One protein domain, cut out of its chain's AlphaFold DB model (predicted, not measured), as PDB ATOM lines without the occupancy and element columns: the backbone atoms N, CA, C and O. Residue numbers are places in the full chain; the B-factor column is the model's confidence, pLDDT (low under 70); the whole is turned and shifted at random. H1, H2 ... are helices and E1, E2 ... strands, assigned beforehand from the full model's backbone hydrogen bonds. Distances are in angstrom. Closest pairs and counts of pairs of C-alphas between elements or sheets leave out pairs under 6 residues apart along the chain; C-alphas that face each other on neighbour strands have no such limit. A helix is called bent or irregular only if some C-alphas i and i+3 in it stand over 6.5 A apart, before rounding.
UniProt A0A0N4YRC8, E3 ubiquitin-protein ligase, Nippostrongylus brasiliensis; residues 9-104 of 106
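This is residues 9 to 104 of the 106 residues of the protein "E3 ubiquitin-protein ligase" of Nippostrongylus brasiliensis (UniProt A0A0N4YRC8). A strongly twisted sheet of three strands forms the core, with H1 and H3 over one face and H2, the longest helix, over the opposite face. A long loop, residues 45 to 66, reaches out beyond one end of the sheet, and H1 lies toward the other end; the two C-alphas farthest apart, those of Glu 15 in H1 and His 50 in this loop, are 38.0 A apart. The printed part has 96 residues with three named helices and three named strands, in the order H1 E1 E2 E3 H2 H3; the sheet runs E1, E2, E3, antiparallel throughout, and the class is mixed, helices and strands. The whole is compact, with a radius of gyration of the C-alphas of 13.2 A and spans of 36 by 27 by 23 A.

Find C-alpha 9 at (225.186, 210.356, 178.785); from there H1 runs to residue 17, 10.7 A. E1 follows at residues 20 to 25, 16.2 A, then E2 at residues 30 to 35, 16.1 A, and E3 at residues 38 to 44, 18.7 A. Look next at C-alpha 67 at (204.061, 224.762, 179.307), where H2 begins; it runs to residue 79, 18.4 A. H3, residues 92 to 102, spans 15.3 A and ends at C-alpha 102, (222.777, 222.023, 192.150); it is irregular, with C-alphas 93 and 96 7.2 A apart.

Start with the sheet, a meander, each strand the antiparallel neighbour of the one before. In the hairpin E1 and E2, N 23 and O 32 are within hydrogen-bond range at 2.8 A; in the hairpin E2 and E3, N 33 and O 40 are at 2.8 A. H1 is on the sheet at a height of 7.4 A, slantwise to the strands; its closest C-alphas to E1 are those of Ala 13 and Cys 21, 5.1 A. H3 is on the same face at 8.8 A, along the strands, with Leu 38 of E3 and Met 92 the closest C-alphas, 5.9 A. H2 is on the opposite face at 10.3 A, along the strands; its closest C-alphas to E3 are those of Ser 44 and Arg 69, 7.9 A. H1 and H2 are apart. Every O i to N i+4 pair is within hydrogen-bond range in H1 and H2, and 5 of 7 are in H3.

The farthest C-alphas, those of Glu 15 and His 50, are 38.0 A apart. The printed part has no cut; the links E3 to H2, 22 residues, and H2 to H3, 12 residues, are long. Mean pLDDT of the printed part is 88.8, with residues 83 to 87 and 103 to 104 under 70.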
ATOM      1  N   VAL A   9     225.747 209.049 179.163       93.44
ATOM      2  CA  VAL A   9     225.186 210.356 178.785       93.44
ATOM      3  C   VAL A   9     225.949 210.943 177.596       93.44
ATOM      4  O   VAL A   9     225.343 211.329 176.601       93.44
ATOM      5  N   PHE A  10     227.283 210.968 177.674       93.44
ATOM      6  CA  PHE A  10     228.126 211.450 176.581       93.44
ATOM      7  C   PHE A  10     227.956 210.600 175.320       93.44
ATOM      8  O   PHE A  10     227.741 211.144 174.242       93.44
ATOM      9  N   GLN A  11     228.008 209.274 175.460       93.81
ATOM     10  CA  GLN A  11     227.888 208.356 174.332       93.81
ATOM     11  C   GLN A  11     226.545 208.532 173.614       93.81
ATOM     12  O   GLN A  11     226.520 208.682 172.397       93.81
ATOM     13  N   HIS A  12     225.442 208.624 174.363       94.62
ATOM     14  CA  HIS A  12     224.121 208.870 173.793       94.62
ATOM     15  C   HIS A  12     224.028 210.235 173.095       94.62
ATOM     16  O   HIS A  12     223.462 210.336 172.009       94.62
ATOM     17  N   ALA A  13     224.618 211.285 173.678       95.12
ATOM     18  CA  ALA A  13     224.650 212.600 173.043       95.12
ATOM     19  C   ALA A  13     225.402 212.570 171.702       95.12
ATOM     20  O   ALA A  13     224.951 213.178 170.733       95.12
ATOM     21  N   VAL A  14     226.513 211.833 171.617       93.81
ATOM     22  CA  VAL A  14     227.275 211.647 170.371       93.81
ATOM     23  C   VAL A  14     226.459 210.862 169.340       93.81
ATOM     24  O   VAL A  14     226.317 211.310 168.204       93.81
ATOM     25  N   GLU A  15     225.897 209.719 169.732       95.50
ATOM     26  CA  GLU A  15     225.218 208.789 168.820       95.50
ATOM     27  C   GLU A  15     223.868 209.309 168.318       95.50
ATOM     28  O   GLU A  15     223.545 209.158 167.140       95.50
ATOM     29  N   CYS A  16     223.076 209.926 169.195       94.44
ATOM     30  CA  CYS A  16     221.706 210.331 168.884       94.44
ATOM     31  C   CYS A  16     221.575 211.830 168.597       94.44
ATOM     32  O   CYS A  16     220.698 212.233 167.836       94.44
ATOM     33  N   GLY A  17     222.433 212.654 169.201       89.69
ATOM     34  CA  GLY A  17     222.316 214.114 169.192       89.69
ATOM     35  C   GLY A  17     223.410 214.857 168.425       89.69
ATOM     36  O   GLY A  17     223.413 216.085 168.427       89.69
ATOM     37  N   ARG A  18     224.359 214.147 167.791       92.12
ATOM     38  CA  ARG A  18     225.567 214.750 167.188       92.12
ATOM     39  C   ARG A  18     226.276 215.689 168.170       92.12
ATOM     40  O   ARG A  18     226.520 216.854 167.878       92.12
ATOM     41  N   GLU A  19     226.553 215.157 169.358       89.81
ATOM     42  CA  GLU A  19     227.202 215.835 170.490       89.81
ATOM     43  C   GLU A  19     226.344 216.870 171.229       89.81
ATOM     44  O   GLU A  19     226.810 217.406 172.232       89.81
ATOM     45  N   SER A  20     225.099 217.112 170.801       92.62
ATOM     46  CA  SER A  20     224.142 217.998 171.478       92.62
ATOM     47  C   SER A  20     222.893 217.232 171.908       92.62
ATOM     48  O   SER A  20     222.175 216.681 171.079       92.62
ATOM     49  N   CYS A  21     222.596 217.185 173.205       95.19
ATOM     50  CA  CYS A  21     221.424 216.468 173.705       95.19
ATOM     51  C   CYS A  21     220.869 217.083 174.999       95.19
ATOM     52  O   CYS A  21     221.584 217.732 175.761       95.19
ATOM     53  N   CYS A  22     219.577 216.867 175.238       94.94
ATOM     54  CA  CYS A  22     218.851 217.324 176.417       94.94
ATOM     55  C   CYS A  22     218.419 216.108 177.245       94.94
ATOM     56  O   CYS A  22     217.794 215.185 176.722       94.94
ATOM     57  N   PHE A  23     218.753 216.106 178.535       95.81
ATOM     58  CA  PHE A  23     218.492 214.998 179.452       95.81
ATOM     59  C   PHE A  23     217.640 215.447 180.637       95.81
ATOM     60  O   PHE A  23     217.763 216.573 181.109       95.81
ATOM     61  N   LEU A  24     216.834 214.528 181.171       94.88
ATOM     62  CA  LEU A  24     216.102 214.707 182.424       94.88
ATOM     63  C   LEU A  24     216.756 213.876 183.534       94.88
ATOM     64  O   LEU A  24     216.761 212.644 183.484       94.88
ATOM     65  N   ALA A  25     217.270 214.538 184.566       92.81
ATOM     66  CA  ALA A  25     217.748 213.890 185.777       92.81
ATOM     67  C   ALA A  25     216.555 213.493 186.660       92.81
ATOM     68  O   ALA A  25     216.001 214.312 187.388       92.81
ATOM     69  N   LEU A  26     216.158 212.219 186.611       89.50
ATOM     70  CA  LEU A  26     214.934 211.729 187.263       89.50
ATOM     71  C   LEU A  26     214.887 211.974 188.780       89.50
ATOM     72  O   LEU A  26     213.828 212.282 189.310       89.50
ATOM     73  N   ASN A  27     216.028 211.901 189.468       87.25
ATOM     74  CA  ASN A  27     216.083 212.058 190.927       87.25
ATOM     75  C   ASN A  27     215.914 213.512 191.402       87.25
ATOM     76  O   ASN A  27     215.747 213.751 192.595       87.25
ATOM     77  N   SER A  28     215.988 214.485 190.493       88.12
ATOM     78  CA  SER A  28     215.912 215.910 190.829       88.12
ATOM     79  C   SER A  28     215.004 216.716 189.904       88.12
ATOM     80  O   SER A  28     214.801 217.903 190.141       88.12
ATOM     81  N   SER A  29     214.439 216.090 188.868       91.50
ATOM     82  CA  SER A  29     213.693 216.717 187.766       91.50
ATOM     83  C   SER A  29     214.475 217.758 186.951       91.50
ATOM     84  O   SER A  29     213.891 218.454 186.122       91.50
ATOM     85  N   LEU A  30     215.791 217.866 187.154       92.25
ATOM     86  CA  LEU A  30     216.614 218.855 186.466       92.25
ATOM     87  C   LEU A  30     216.818 218.479 184.999       92.25
ATOM     88  O   LEU A  30     217.128 217.336 184.664       92.25
ATOM     89  N   ILE A  31     216.698 219.476 184.138       94.44
ATOM     90  CA  ILE A  31     217.099 219.428 182.743       94.44
ATOM     91  C   ILE A  31     218.599 219.695 182.658       94.44
ATOM     92  O   ILE A  31     219.100 220.709 183.155       94.44
ATOM     93  N   VAL A  32     219.308 218.774 182.014       94.50
ATOM     94  CA  VAL A  32     220.741 218.852 181.741       94.50
ATOM     95  C   VAL A  32     220.939 219.002 180.242       94.50
ATOM     96  O   VAL A  32     220.492 218.162 179.461       94.50
ATOM     97  N   ILE A  33     221.645 220.055 179.853       94.69
ATOM     98  CA  ILE A  33     222.074 220.287 178.478       94.69
ATOM     99  C   ILE A  33     223.475 219.720 178.335       94.69
ATOM    100  O   ILE A  33     224.359 220.047 179.124       94.69
ATOM    101  N   VAL A  34     223.673 218.863 177.341       94.12
ATOM    102  CA  VAL A  34     224.984 218.348 176.952       94.12
ATOM    103  C   VAL A  34     225.301 218.879 175.573       94.12
ATOM    104  O   VAL A  34     224.491 218.728 174.661       94.12
ATOM    105  N   ARG A  35     226.474 219.486 175.428       91.94
ATOM    106  CA  ARG A  35     226.962 220.016 174.160       91.94
ATOM    107  C   ARG A  35     228.481 219.930 174.117       91.94
ATOM    108  O   ARG A  35     229.139 220.334 175.070       91.94
ATOM    109  N   GLU A  36     229.032 219.387 173.033       90.75
ATOM    110  CA  GLU A  36     230.485 219.378 172.759       90.75
ATOM    111  C   GLU A  36     231.313 218.757 173.913       90.75
ATOM    112  O   GLU A  36     232.405 219.203 174.263       90.75
ATOM    113  N   GLY A  37     230.769 217.718 174.561       90.56
ATOM    114  CA  GLY A  37     231.415 217.046 175.698       90.56
ATOM    115  C   GLY A  37     231.396 217.832 177.017       90.56
ATOM    116  O   GLY A  37     232.055 217.431 177.985       90.56
ATOM    117  N   LEU A  38     230.634 218.921 177.073       92.12
ATOM    118  CA  LEU A  38     230.325 219.672 178.281       92.12
ATOM    119  C   LEU A  38     228.869 219.451 178.681       92.12
ATOM    120  O   LEU A  38     228.024 219.120 177.853       92.12
ATOM    121  N   ALA A  39     228.581 219.645 179.962       93.69
ATOM    122  CA  ALA A  39     227.241 219.552 180.510       93.69
ATOM    123  C   ALA A  39     226.932 220.750 181.403       93.69
ATOM    124  O   ALA A  39     227.820 221.264 182.085       93.69
ATOM    125  N   ALA A  40     225.672 221.163 181.430       93.25
ATOM    126  CA  ALA A  40     225.221 222.270 182.253       93.25
ATOM    127  C   ALA A  40     223.744 222.095 182.651       93.25
ATOM    128  O   ALA A  40     222.986 221.400 181.973       93.25
ATOM    129  N   ILE A  41     223.337 222.676 183.781       92.12
ATOM    130  CA  ILE A  41     221.976 222.527 184.322       92.12
ATOM    131  C   ILE A  41     221.132 223.716 183.905       92.12
ATOM    132  O   ILE A  41     221.423 224.832 184.311       92.12
ATOM    133  N   TRP A  42     220.058 223.469 183.160       92.81
ATOM    134  CA  TRP A  42     219.133 224.514 182.715       92.81
ATOM    135  C   TRP A  42     218.085 224.888 183.784       92.81
ATOM    136  O   TRP A  42     217.568 226.003 183.795       92.81
ATOM    137  N   GLY A  43     217.775 223.958 184.697       91.06
ATOM    138  CA  GLY A  43     216.703 224.063 185.701       91.06
ATOM    139  C   GLY A  43     215.648 222.974 185.501       91.06
ATOM    140  O   GLY A  43     215.909 222.009 184.793       91.06
ATOM    141  N   SER A  44     214.455 223.093 186.090       92.50
ATOM    142  CA  SER A  44     213.362 222.130 185.861       92.50
ATOM    143  C   SER A  44     212.238 222.712 184.998       92.50
ATOM    144  O   SER A  44     211.913 223.901 185.085       92.50
ATOM    145  N   VAL A  45     211.618 221.865 184.171       95.25
ATOM    146  CA  VAL A  45     210.328 222.146 183.502       95.25
ATOM    147  C   VAL A  45     209.131 221.654 184.322       95.25
ATOM    148  O   VAL A  45     207.989 221.945 183.971       95.25
ATOM    149  N   TYR A  46     209.387 220.928 185.410       94.56
ATOM    150  CA  TYR A  46     208.386 220.368 186.305       94.56
ATOM    151  C   TYR A  46     208.282 221.225 187.568       94.56
ATOM    152  O   TYR A  46     209.266 221.398 188.286       94.56
ATOM    153  N   LEU A  47     207.096 221.770 187.830       93.56
ATOM    154  CA  LEU A  47     206.832 222.688 188.942       93.56
ATOM    155  C   LEU A  47     205.673 222.189 189.797       93.56
ATOM    156  O   LEU A  47     204.776 221.511 189.298       93.56
ATOM    157  N   ASP A  48     205.673 222.535 191.078       92.25
ATOM    158  CA  ASP A  48     204.529 222.287 191.946       92.25
ATOM    159  C   ASP A  48     203.355 223.226 191.599       92.25
ATOM    160  O   ASP A  48     203.448 224.105 190.737       92.25
ATOM    161  N   ALA A  49     202.225 223.052 192.285       91.94
ATOM    162  CA  ALA A  49     201.021 223.854 192.062       91.94
ATOM    163  C   ALA A  49     201.201 225.368 192.315       91.94
ATOM    164  O   ALA A  49     200.347 226.155 191.915       91.94
ATOM    165  N   HIS A  50     202.286 225.779 192.976       91.19
ATOM    166  CA  HIS A  50     202.618 227.179 193.230       91.19
ATOM    167  C   HIS A  50     203.650 227.732 192.236       91.19
ATOM    168  O   HIS A  50     203.978 228.912 192.306       91.19
ATOM    169  N   GLY A  51     204.134 226.916 191.293       89.81
ATOM    170  CA  GLY A  51     205.144 227.318 190.315       89.81
ATOM    171  C   GLY A  51     206.587 227.159 190.801       89.81
ATOM    172  O   GLY A  51     207.501 227.646 190.131       89.81
ATOM    173  N   GLU A  52     206.802 226.459 191.915       87.88
ATOM    174  CA  GLU A  52     208.123 226.240 192.502       87.88
ATOM    175  C   GLU A  52     208.711 224.889 192.087       87.88
ATOM    176  O   GLU A  52     207.996 223.908 191.884       87.88
ATOM    177  N   GLU A  53     210.037 224.809 191.996       87.44
ATOM    178  CA  GLU A  53     210.722 223.525 191.817       87.44
ATOM    179  C   GLU A  53     210.702 222.715 193.131       87.44
ATOM    180  O   GLU A  53     210.868 223.270 194.221       87.44
ATOM    181  N   ASP A  54     210.544 221.386 193.058       82.88
ATOM    182  CA  ASP A  54     210.736 220.500 194.219       82.88
ATOM    183  C   ASP A  54     212.135 219.880 194.191       82.88
ATOM    184  O   ASP A  54     212.412 218.884 193.516       82.88
ATOM    185  N   ARG A  55     213.043 220.508 194.937       74.31
ATOM    186  CA  ARG A  55     214.453 220.114 195.008       74.31
ATOM    187  C   ARG A  55     214.584 218.683 195.517       74.31
ATOM    188  O   ARG A  55     214.103 218.356 196.604       74.31
ATOM    189  N   ASN A  56     215.298 217.847 194.759       70.25
ATOM    190  CA  ASN A  56     215.485 216.417 195.044       70.25
ATOM    191  C   ASN A  56     214.178 215.629 195.209       70.25
ATOM    192  O   ASN A  56     214.195 214.561 195.820       70.25
ATOM    193  N   LEU A  57     213.046 216.178 194.752       79.06
ATOM    194  CA  LEU A  57     211.726 215.595 194.988       79.06
ATOM    195  C   LEU A  57     211.461 215.332 196.489       79.06
ATOM    196  O   LEU A  57     210.728 214.412 196.850       79.06
ATOM    197  N   ARG A  58     212.094 216.110 197.388       78.06
ATOM    198  CA  ARG A  58     212.089 215.854 198.842       78.06
ATOM    199  C   ARG A  58     210.793 216.273 199.512       78.06
ATOM    200  O   ARG A  58     210.462 215.698 200.546       78.06
ATOM    201  N   ARG A  59     210.078 217.275 198.980       79.50
ATOM    202  CA  ARG A  59     208.782 217.682 199.550       79.50
ATOM    203  C   ARG A  59     207.694 216.661 199.229       79.50
ATOM    204  O   ARG A  59     206.672 216.662 199.911       79.50
ATOM    205  N   GLY A  60     207.904 215.813 198.218       79.88
ATOM    206  CA  GLY A  60     206.963 214.770 197.813       79.88
ATOM    207  C   GLY A  60     205.676 215.335 197.215       79.88
ATOM    208  O   GLY A  60     204.648 214.657 197.213       79.88
ATOM    209  N   LYS A  61     205.702 216.589 196.744       84.19
ATOM    210  CA  LYS A  61     204.540 217.200 196.098       84.19
ATOM    211  C   LYS A  61     204.479 216.759 194.636       84.19
ATOM    212  O   LYS A  61     205.522 216.682 193.989       84.19
ATOM    213  N   PRO A  62     203.277 216.517 194.084       90.50
ATOM    214  CA  PRO A  62     203.133 216.314 192.653       90.50
ATOM    215  C   PRO A  62     203.715 217.502 191.886       90.50
ATOM    216  O   PRO A  62     203.412 218.658 192.196       90.50
ATOM    217  N   LEU A  63     204.542 217.195 190.890       93.25
ATOM    218  CA  LEU A  63     205.042 218.168 189.936       93.25
ATOM    219  C   LEU A  63     204.290 218.035 188.618       93.25
ATOM    220  O   LEU A  63     203.941 216.938 188.181       93.25
ATOM    221  N   PHE A  64     204.095 219.168 187.964       95.06
ATOM    222  CA  PHE A  64     203.373 219.291 186.715       95.06
ATOM    223  C   PHE A  64     204.274 219.921 185.668       95.06
ATOM    224  O   PHE A  64     205.079 220.808 185.962       95.06
ATOM    225  N   LEU A  65     204.131 219.465 184.427       96.56
ATOM    226  CA  LEU A  65     204.857 220.042 183.308       96.56
ATOM    227  C   LEU A  65     204.372 221.477 183.071       96.56
ATOM    228  O   LEU A  65     203.203 221.713 182.768       96.56
ATOM    229  N   SER A  66     205.278 222.441 183.190       96.62
ATOM    230  CA  SER A  66     204.987 223.844 182.919       96.62
ATOM    231  C   SER A  66     205.150 224.134 181.430       96.62
ATOM    232  O   SER A  66     206.276 224.189 180.935       96.62
ATOM    233  N   ALA A  67     204.040 224.382 180.724       96.81
ATOM    234  CA  ALA A  67     204.061 224.762 179.307       96.81
ATOM    235  C   ALA A  67     204.996 225.955 179.054       96.81
ATOM    236  O   ALA A  67     205.890 225.878 178.219       96.81
ATOM    237  N   ARG A  68     204.897 226.993 179.898       95.62
ATOM    238  CA  ARG A  68     205.782 228.163 179.847       95.62
ATOM    239  C   ARG A  68     207.263 227.783 179.912       95.62
ATOM    240  O   ARG A  68     208.057 228.327 179.156       95.62
ATOM    241  N   ARG A  69     207.663 226.884 180.821       95.25
ATOM    242  CA  ARG A  69     209.077 226.483 180.923       95.25
ATOM    243  C   ARG A  69     209.516 225.604 179.757       95.25
ATOM    244  O   ARG A  69     210.657 225.731 179.335       95.25
ATOM    245  N   VAL A  70     208.636 224.760 179.224       96.44
ATOM    246  CA  VAL A  70     208.924 223.991 178.004       96.44
ATOM    247  C   VAL A  70     209.155 224.924 176.817       96.44
ATOM    248  O   VAL A  70     210.106 224.715 176.069       96.44
ATOM    249  N   ASP A  71     208.340 225.966 176.667       96.44
ATOM    250  CA  ASP A  71     208.495 226.934 175.581       96.44
ATOM    251  C   ASP A  71     209.792 227.739 175.725       96.44
ATOM    252  O   ASP A  71     210.522 227.884 174.746       96.44
ATOM    253  N   CYS A  72     210.155 228.157 176.946       94.75
ATOM    254  CA  CYS A  72     211.471 228.753 177.200       94.75
ATOM    255  C   CYS A  72     212.610 227.793 176.835       94.75
ATOM    256  O   CYS A  72     213.514 228.182 176.113       94.75
ATOM    257  N   LEU A  73     212.555 226.530 177.279       94.88
ATOM    258  CA  LEU A  73     213.597 225.543 176.973       94.88
ATOM    259  C   LEU A  73     213.752 225.328 175.461       94.88
ATOM    260  O   LEU A  73     214.866 225.178 174.971       94.88
ATOM    261  N   ARG A  74     212.641 225.305 174.718       95.56
ATOM    262  CA  ARG A  74     212.653 225.184 173.254       95.56
ATOM    263  C   ARG A  74     213.264 226.409 172.583       95.56
ATOM    264  O   ARG A  74     214.022 226.232 171.637       95.56
ATOM    265  N   SER A  75     212.937 227.608 173.064       94.38
ATOM    266  CA  SER A  75     213.509 228.864 172.565       94.38
ATOM    267  C   SER A  75     215.017 228.909 172.808       94.38
ATOM    268  O   SER A  75     215.777 229.045 171.858       94.38
ATOM    269  N   ASP A  76     215.447 228.679 174.050       92.94
ATOM    270  CA  ASP A  76     216.858 228.616 174.454       92.94
ATOM    271  C   ASP A  76     217.627 227.578 173.617       92.94
ATOM    272  O   ASP A  76     218.731 227.825 173.137       92.94
ATOM    273  N   TRP A  77     217.010 226.415 173.369       92.19
ATOM    274  CA  TRP A  77     217.582 225.383 172.506       92.19
ATOM    275  C   TRP A  77     217.698 225.821 171.042       92.19
ATOM    276  O   TRP A  77     218.690 225.500 170.393       92.19
ATOM    277  N   ALA A  78     216.707 226.520 170.492       92.62
ATOM    278  CA  ALA A  78     216.743 226.978 169.105       92.62
ATOM    279  C   ALA A  78     217.819 228.053 168.893       92.62
ATOM    280  O   ALA A  78     218.624 227.935 167.971       92.62
ATOM    281  N   GLU A  79     217.873 229.037 169.789       90.19
ATOM    282  CA  GLU A  79     218.816 230.160 169.719       90.19
ATOM    283  C   GLU A  79     220.218 229.792 170.227       90.19
ATOM    284  O   GLU A  79     221.178 230.534 170.035       90.19
ATOM    285  N   GLN A  80     220.361 228.618 170.854       86.44
ATOM    286  CA  GLN A  80     221.578 228.200 171.555       86.44
ATOM    287  C   GLN A  80     221.985 229.199 172.656       86.44
ATOM    288  O   GLN A  80     223.171 229.355 172.964       86.44
ATOM    289  N   GLU A  81     220.992 229.841 173.268       82.19
ATOM    290  CA  GLU A  81     221.140 230.799 174.358       82.19
ATOM    291  C   GLU A  81     220.831 230.117 175.689       82.19
ATOM    292  O   GLU A  81     219.736 229.629 175.940       82.19
ATOM    293  N   TRP A  82     221.828 230.065 176.570       78.75
ATOM    294  CA  TRP A  82     221.777 229.247 177.784       78.75
ATOM    295  C   TRP A  82     221.747 230.090 179.058       78.75
ATOM    296  O   TRP A  82     222.267 229.663 180.091       78.75
ATOM    297  N   GLU A  83     221.155 231.283 179.013       65.12
ATOM    298  CA  GLU A  83     221.194 232.272 180.102       65.12
ATOM    299  C   GLU A  83     220.708 231.704 181.448       65.12
ATOM    300  O   GLU A  83     221.292 231.968 182.503       65.12
ATOM    301  N   ARG A  84     219.683 230.840 181.415       65.69
ATOM    302  CA  ARG A  84     219.096 230.208 182.614       65.69
ATOM    303  C   ARG A  84     220.017 229.198 183.291       65.69
ATOM    304  O   ARG A  84     219.858 228.908 184.472       65.69
ATOM    305  N   THR A  85     221.022 228.727 182.565       64.44
ATOM    306  CA  THR A  85     221.990 227.731 183.027       64.44
ATOM    307  C   THR A  85     222.967 228.300 184.065       64.44
ATOM    308  O   THR A  85     223.809 227.589 184.611       64.44
ATOM    309  N   GLY A  86     222.916 229.615 184.319       64.25
ATOM    310  CA  GLY A  86     223.830 230.300 185.234       64.25
ATOM    311  C   GLY A  86     225.294 230.255 184.780       64.25
ATOM    312  O   GLY A  86     226.187 230.506 185.582       64.25
ATOM    313  N   GLY A  87     225.546 229.895 183.515       64.69
ATOM    314  CA  GLY A  87     226.869 229.874 182.887       64.69
ATOM    315  C   GLY A  87     227.831 228.772 183.348       64.69
ATOM    316  O   GLY A  87     228.951 228.715 182.840       64.69
ATOM    317  N   SER A  88     227.449 227.885 184.275       81.00
ATOM    318  CA  SER A  88     228.361 226.852 184.785       81.00
ATOM    319  C   SER A  88     228.312 225.586 183.929       81.00
ATOM    320  O   SER A  88     227.524 224.670 184.164       81.00
ATOM    321  N   TRP A  89     229.176 225.548 182.919       90.81
ATOM    322  CA  TRP A  89     229.463 224.339 182.156       90.81
ATOM    323  C   TRP A  89     230.542 223.519 182.858       90.81
ATOM    324  O   TRP A  89     231.561 224.049 183.304       90.81
ATOM    325  N   THR A  90     230.344 222.208 182.923       92.44
ATOM    326  CA  THR A  90     231.318 221.261 183.467       92.44
ATOM    327  C   THR A  90     231.675 220.196 182.442       92.44
ATOM    328  O   THR A  90     230.965 219.977 181.464       92.44
ATOM    329  N   THR A  91     232.791 219.509 182.663       93.56
ATOM    330  CA  THR A  91     233.152 218.343 181.846       93.56
ATOM    331  C   THR A  91     232.260 217.155 182.195       93.56
ATOM    332  O   THR A  91     231.727 217.074 183.303       93.56
ATOM    333  N   MET A  92     232.163 216.158 181.312       92.06
ATOM    334  CA  MET A  92     231.390 214.942 181.612       92.06
ATOM    335  C   MET A  92     231.822 214.226 182.902       92.06
ATOM    336  O   MET A  92     230.978 213.637 183.575       92.06
ATOM    337  N   GLY A  93     233.099 214.311 183.291       90.56
ATOM    338  CA  GLY A  93     233.580 213.778 184.571       90.56
ATOM    339  C   GLY A  93     233.050 214.541 185.794       90.56
ATOM    340  O   GLY A  93     232.904 213.962 186.865       90.56
ATOM    341  N   GLY A  94     232.714 215.825 185.632       91.38
ATOM    342  CA  GLY A  94     232.152 216.680 186.677       91.38
ATOM    343  C   GLY A  94     230.623 216.662 186.769       91.38
ATOM    344  O   GLY A  94     230.082 217.196 187.733       91.38
ATOM    345  N   LEU A  95     229.913 216.036 185.821       91.19
ATOM    346  CA  LEU A  95     228.444 216.052 185.766       91.19
ATOM    347  C   LEU A  95     227.789 215.523 187.052       91.19
ATOM    348  O   LEU A  95     226.841 216.117 187.558       91.19
ATOM    349  N   GLN A  96     228.299 214.423 187.613       89.56
ATOM    350  CA  GLN A  96     227.746 213.875 188.857       89.56
ATOM    351  C   GLN A  96     227.904 214.839 190.035       89.56
ATOM    352  O   GLN A  96     227.012 214.918 190.876       89.56
ATOM    353  N   GLN A  97     229.027 215.556 190.104       90.06
ATOM    354  CA  GLN A  97     229.255 216.546 191.151       90.06
ATOM    355  C   GLN A  97     228.366 217.772 190.934       90.06
ATOM    356  O   GLN A  97     227.695 218.191 191.866       90.06
ATOM    357  N   LEU A  98     228.251 218.255 189.694       89.81
ATOM    358  CA  LEU A  98     227.354 219.354 189.338       89.81
ATOM    359  C   LEU A  98     225.901 219.060 189.742       89.81
ATOM    360  O   LEU A  98     225.245 219.916 190.327       89.81
ATOM    361  N   LEU A  99     225.408 217.843 189.489       89.38
ATOM    362  CA  LEU A  99     224.072 217.437 189.929       89.38
ATOM    363  C   LEU A  99     223.949 217.461 191.459       89.38
ATOM    364  O   LEU A  99     222.971 217.985 191.972       89.38
ATOM    365  N   LYS A 100     224.948 216.958 192.197       86.69
ATOM    366  CA  LYS A 100     224.962 217.024 193.671       86.69
ATOM    367  C   LYS A 100     224.983 218.466 194.193       86.69
ATOM    368  O   LYS A 100     224.315 218.761 195.183       86.69
ATOM    369  N   ASP A 101     225.720 219.353 193.535       85.44
ATOM    370  CA  ASP A 101     225.907 220.741 193.966       85.44
ATOM    371  C   ASP A 101     224.701 221.615 193.630       85.44
ATOM    372  O   ASP A 101     224.318 222.470 194.427       85.44
ATOM    373  N   ALA A 102     224.026 221.354 192.509       78.44
ATOM    374  CA  ALA A 102     222.777 222.023 192.150       78.44
ATOM    375  C   ALA A 102     221.657 221.786 193.169       78.44
ATOM    376  O   ALA A 102     220.720 222.572 193.275       78.44
ATOM    377  N   HIS A 103     221.774 220.726 193.965       67.12
ATOM    378  CA  HIS A 103     220.888 220.477 195.093       67.12
ATOM    379  C   HIS A 103     221.192 221.348 196.321       67.12
ATOM    380  O   HIS A 103     220.341 221.473 197.201       67.12
ATOM    381  N   SER A 104     222.408 221.890 196.396       60.97
ATOM    382  CA  SER A 104     222.972 222.564 197.569       60.97
ATOM    383  C   SER A 104     223.059 224.086 197.407       60.97
ATOM    384  O   SER A 104     223.259 224.780 198.400       60.97
TER     385      SER A 104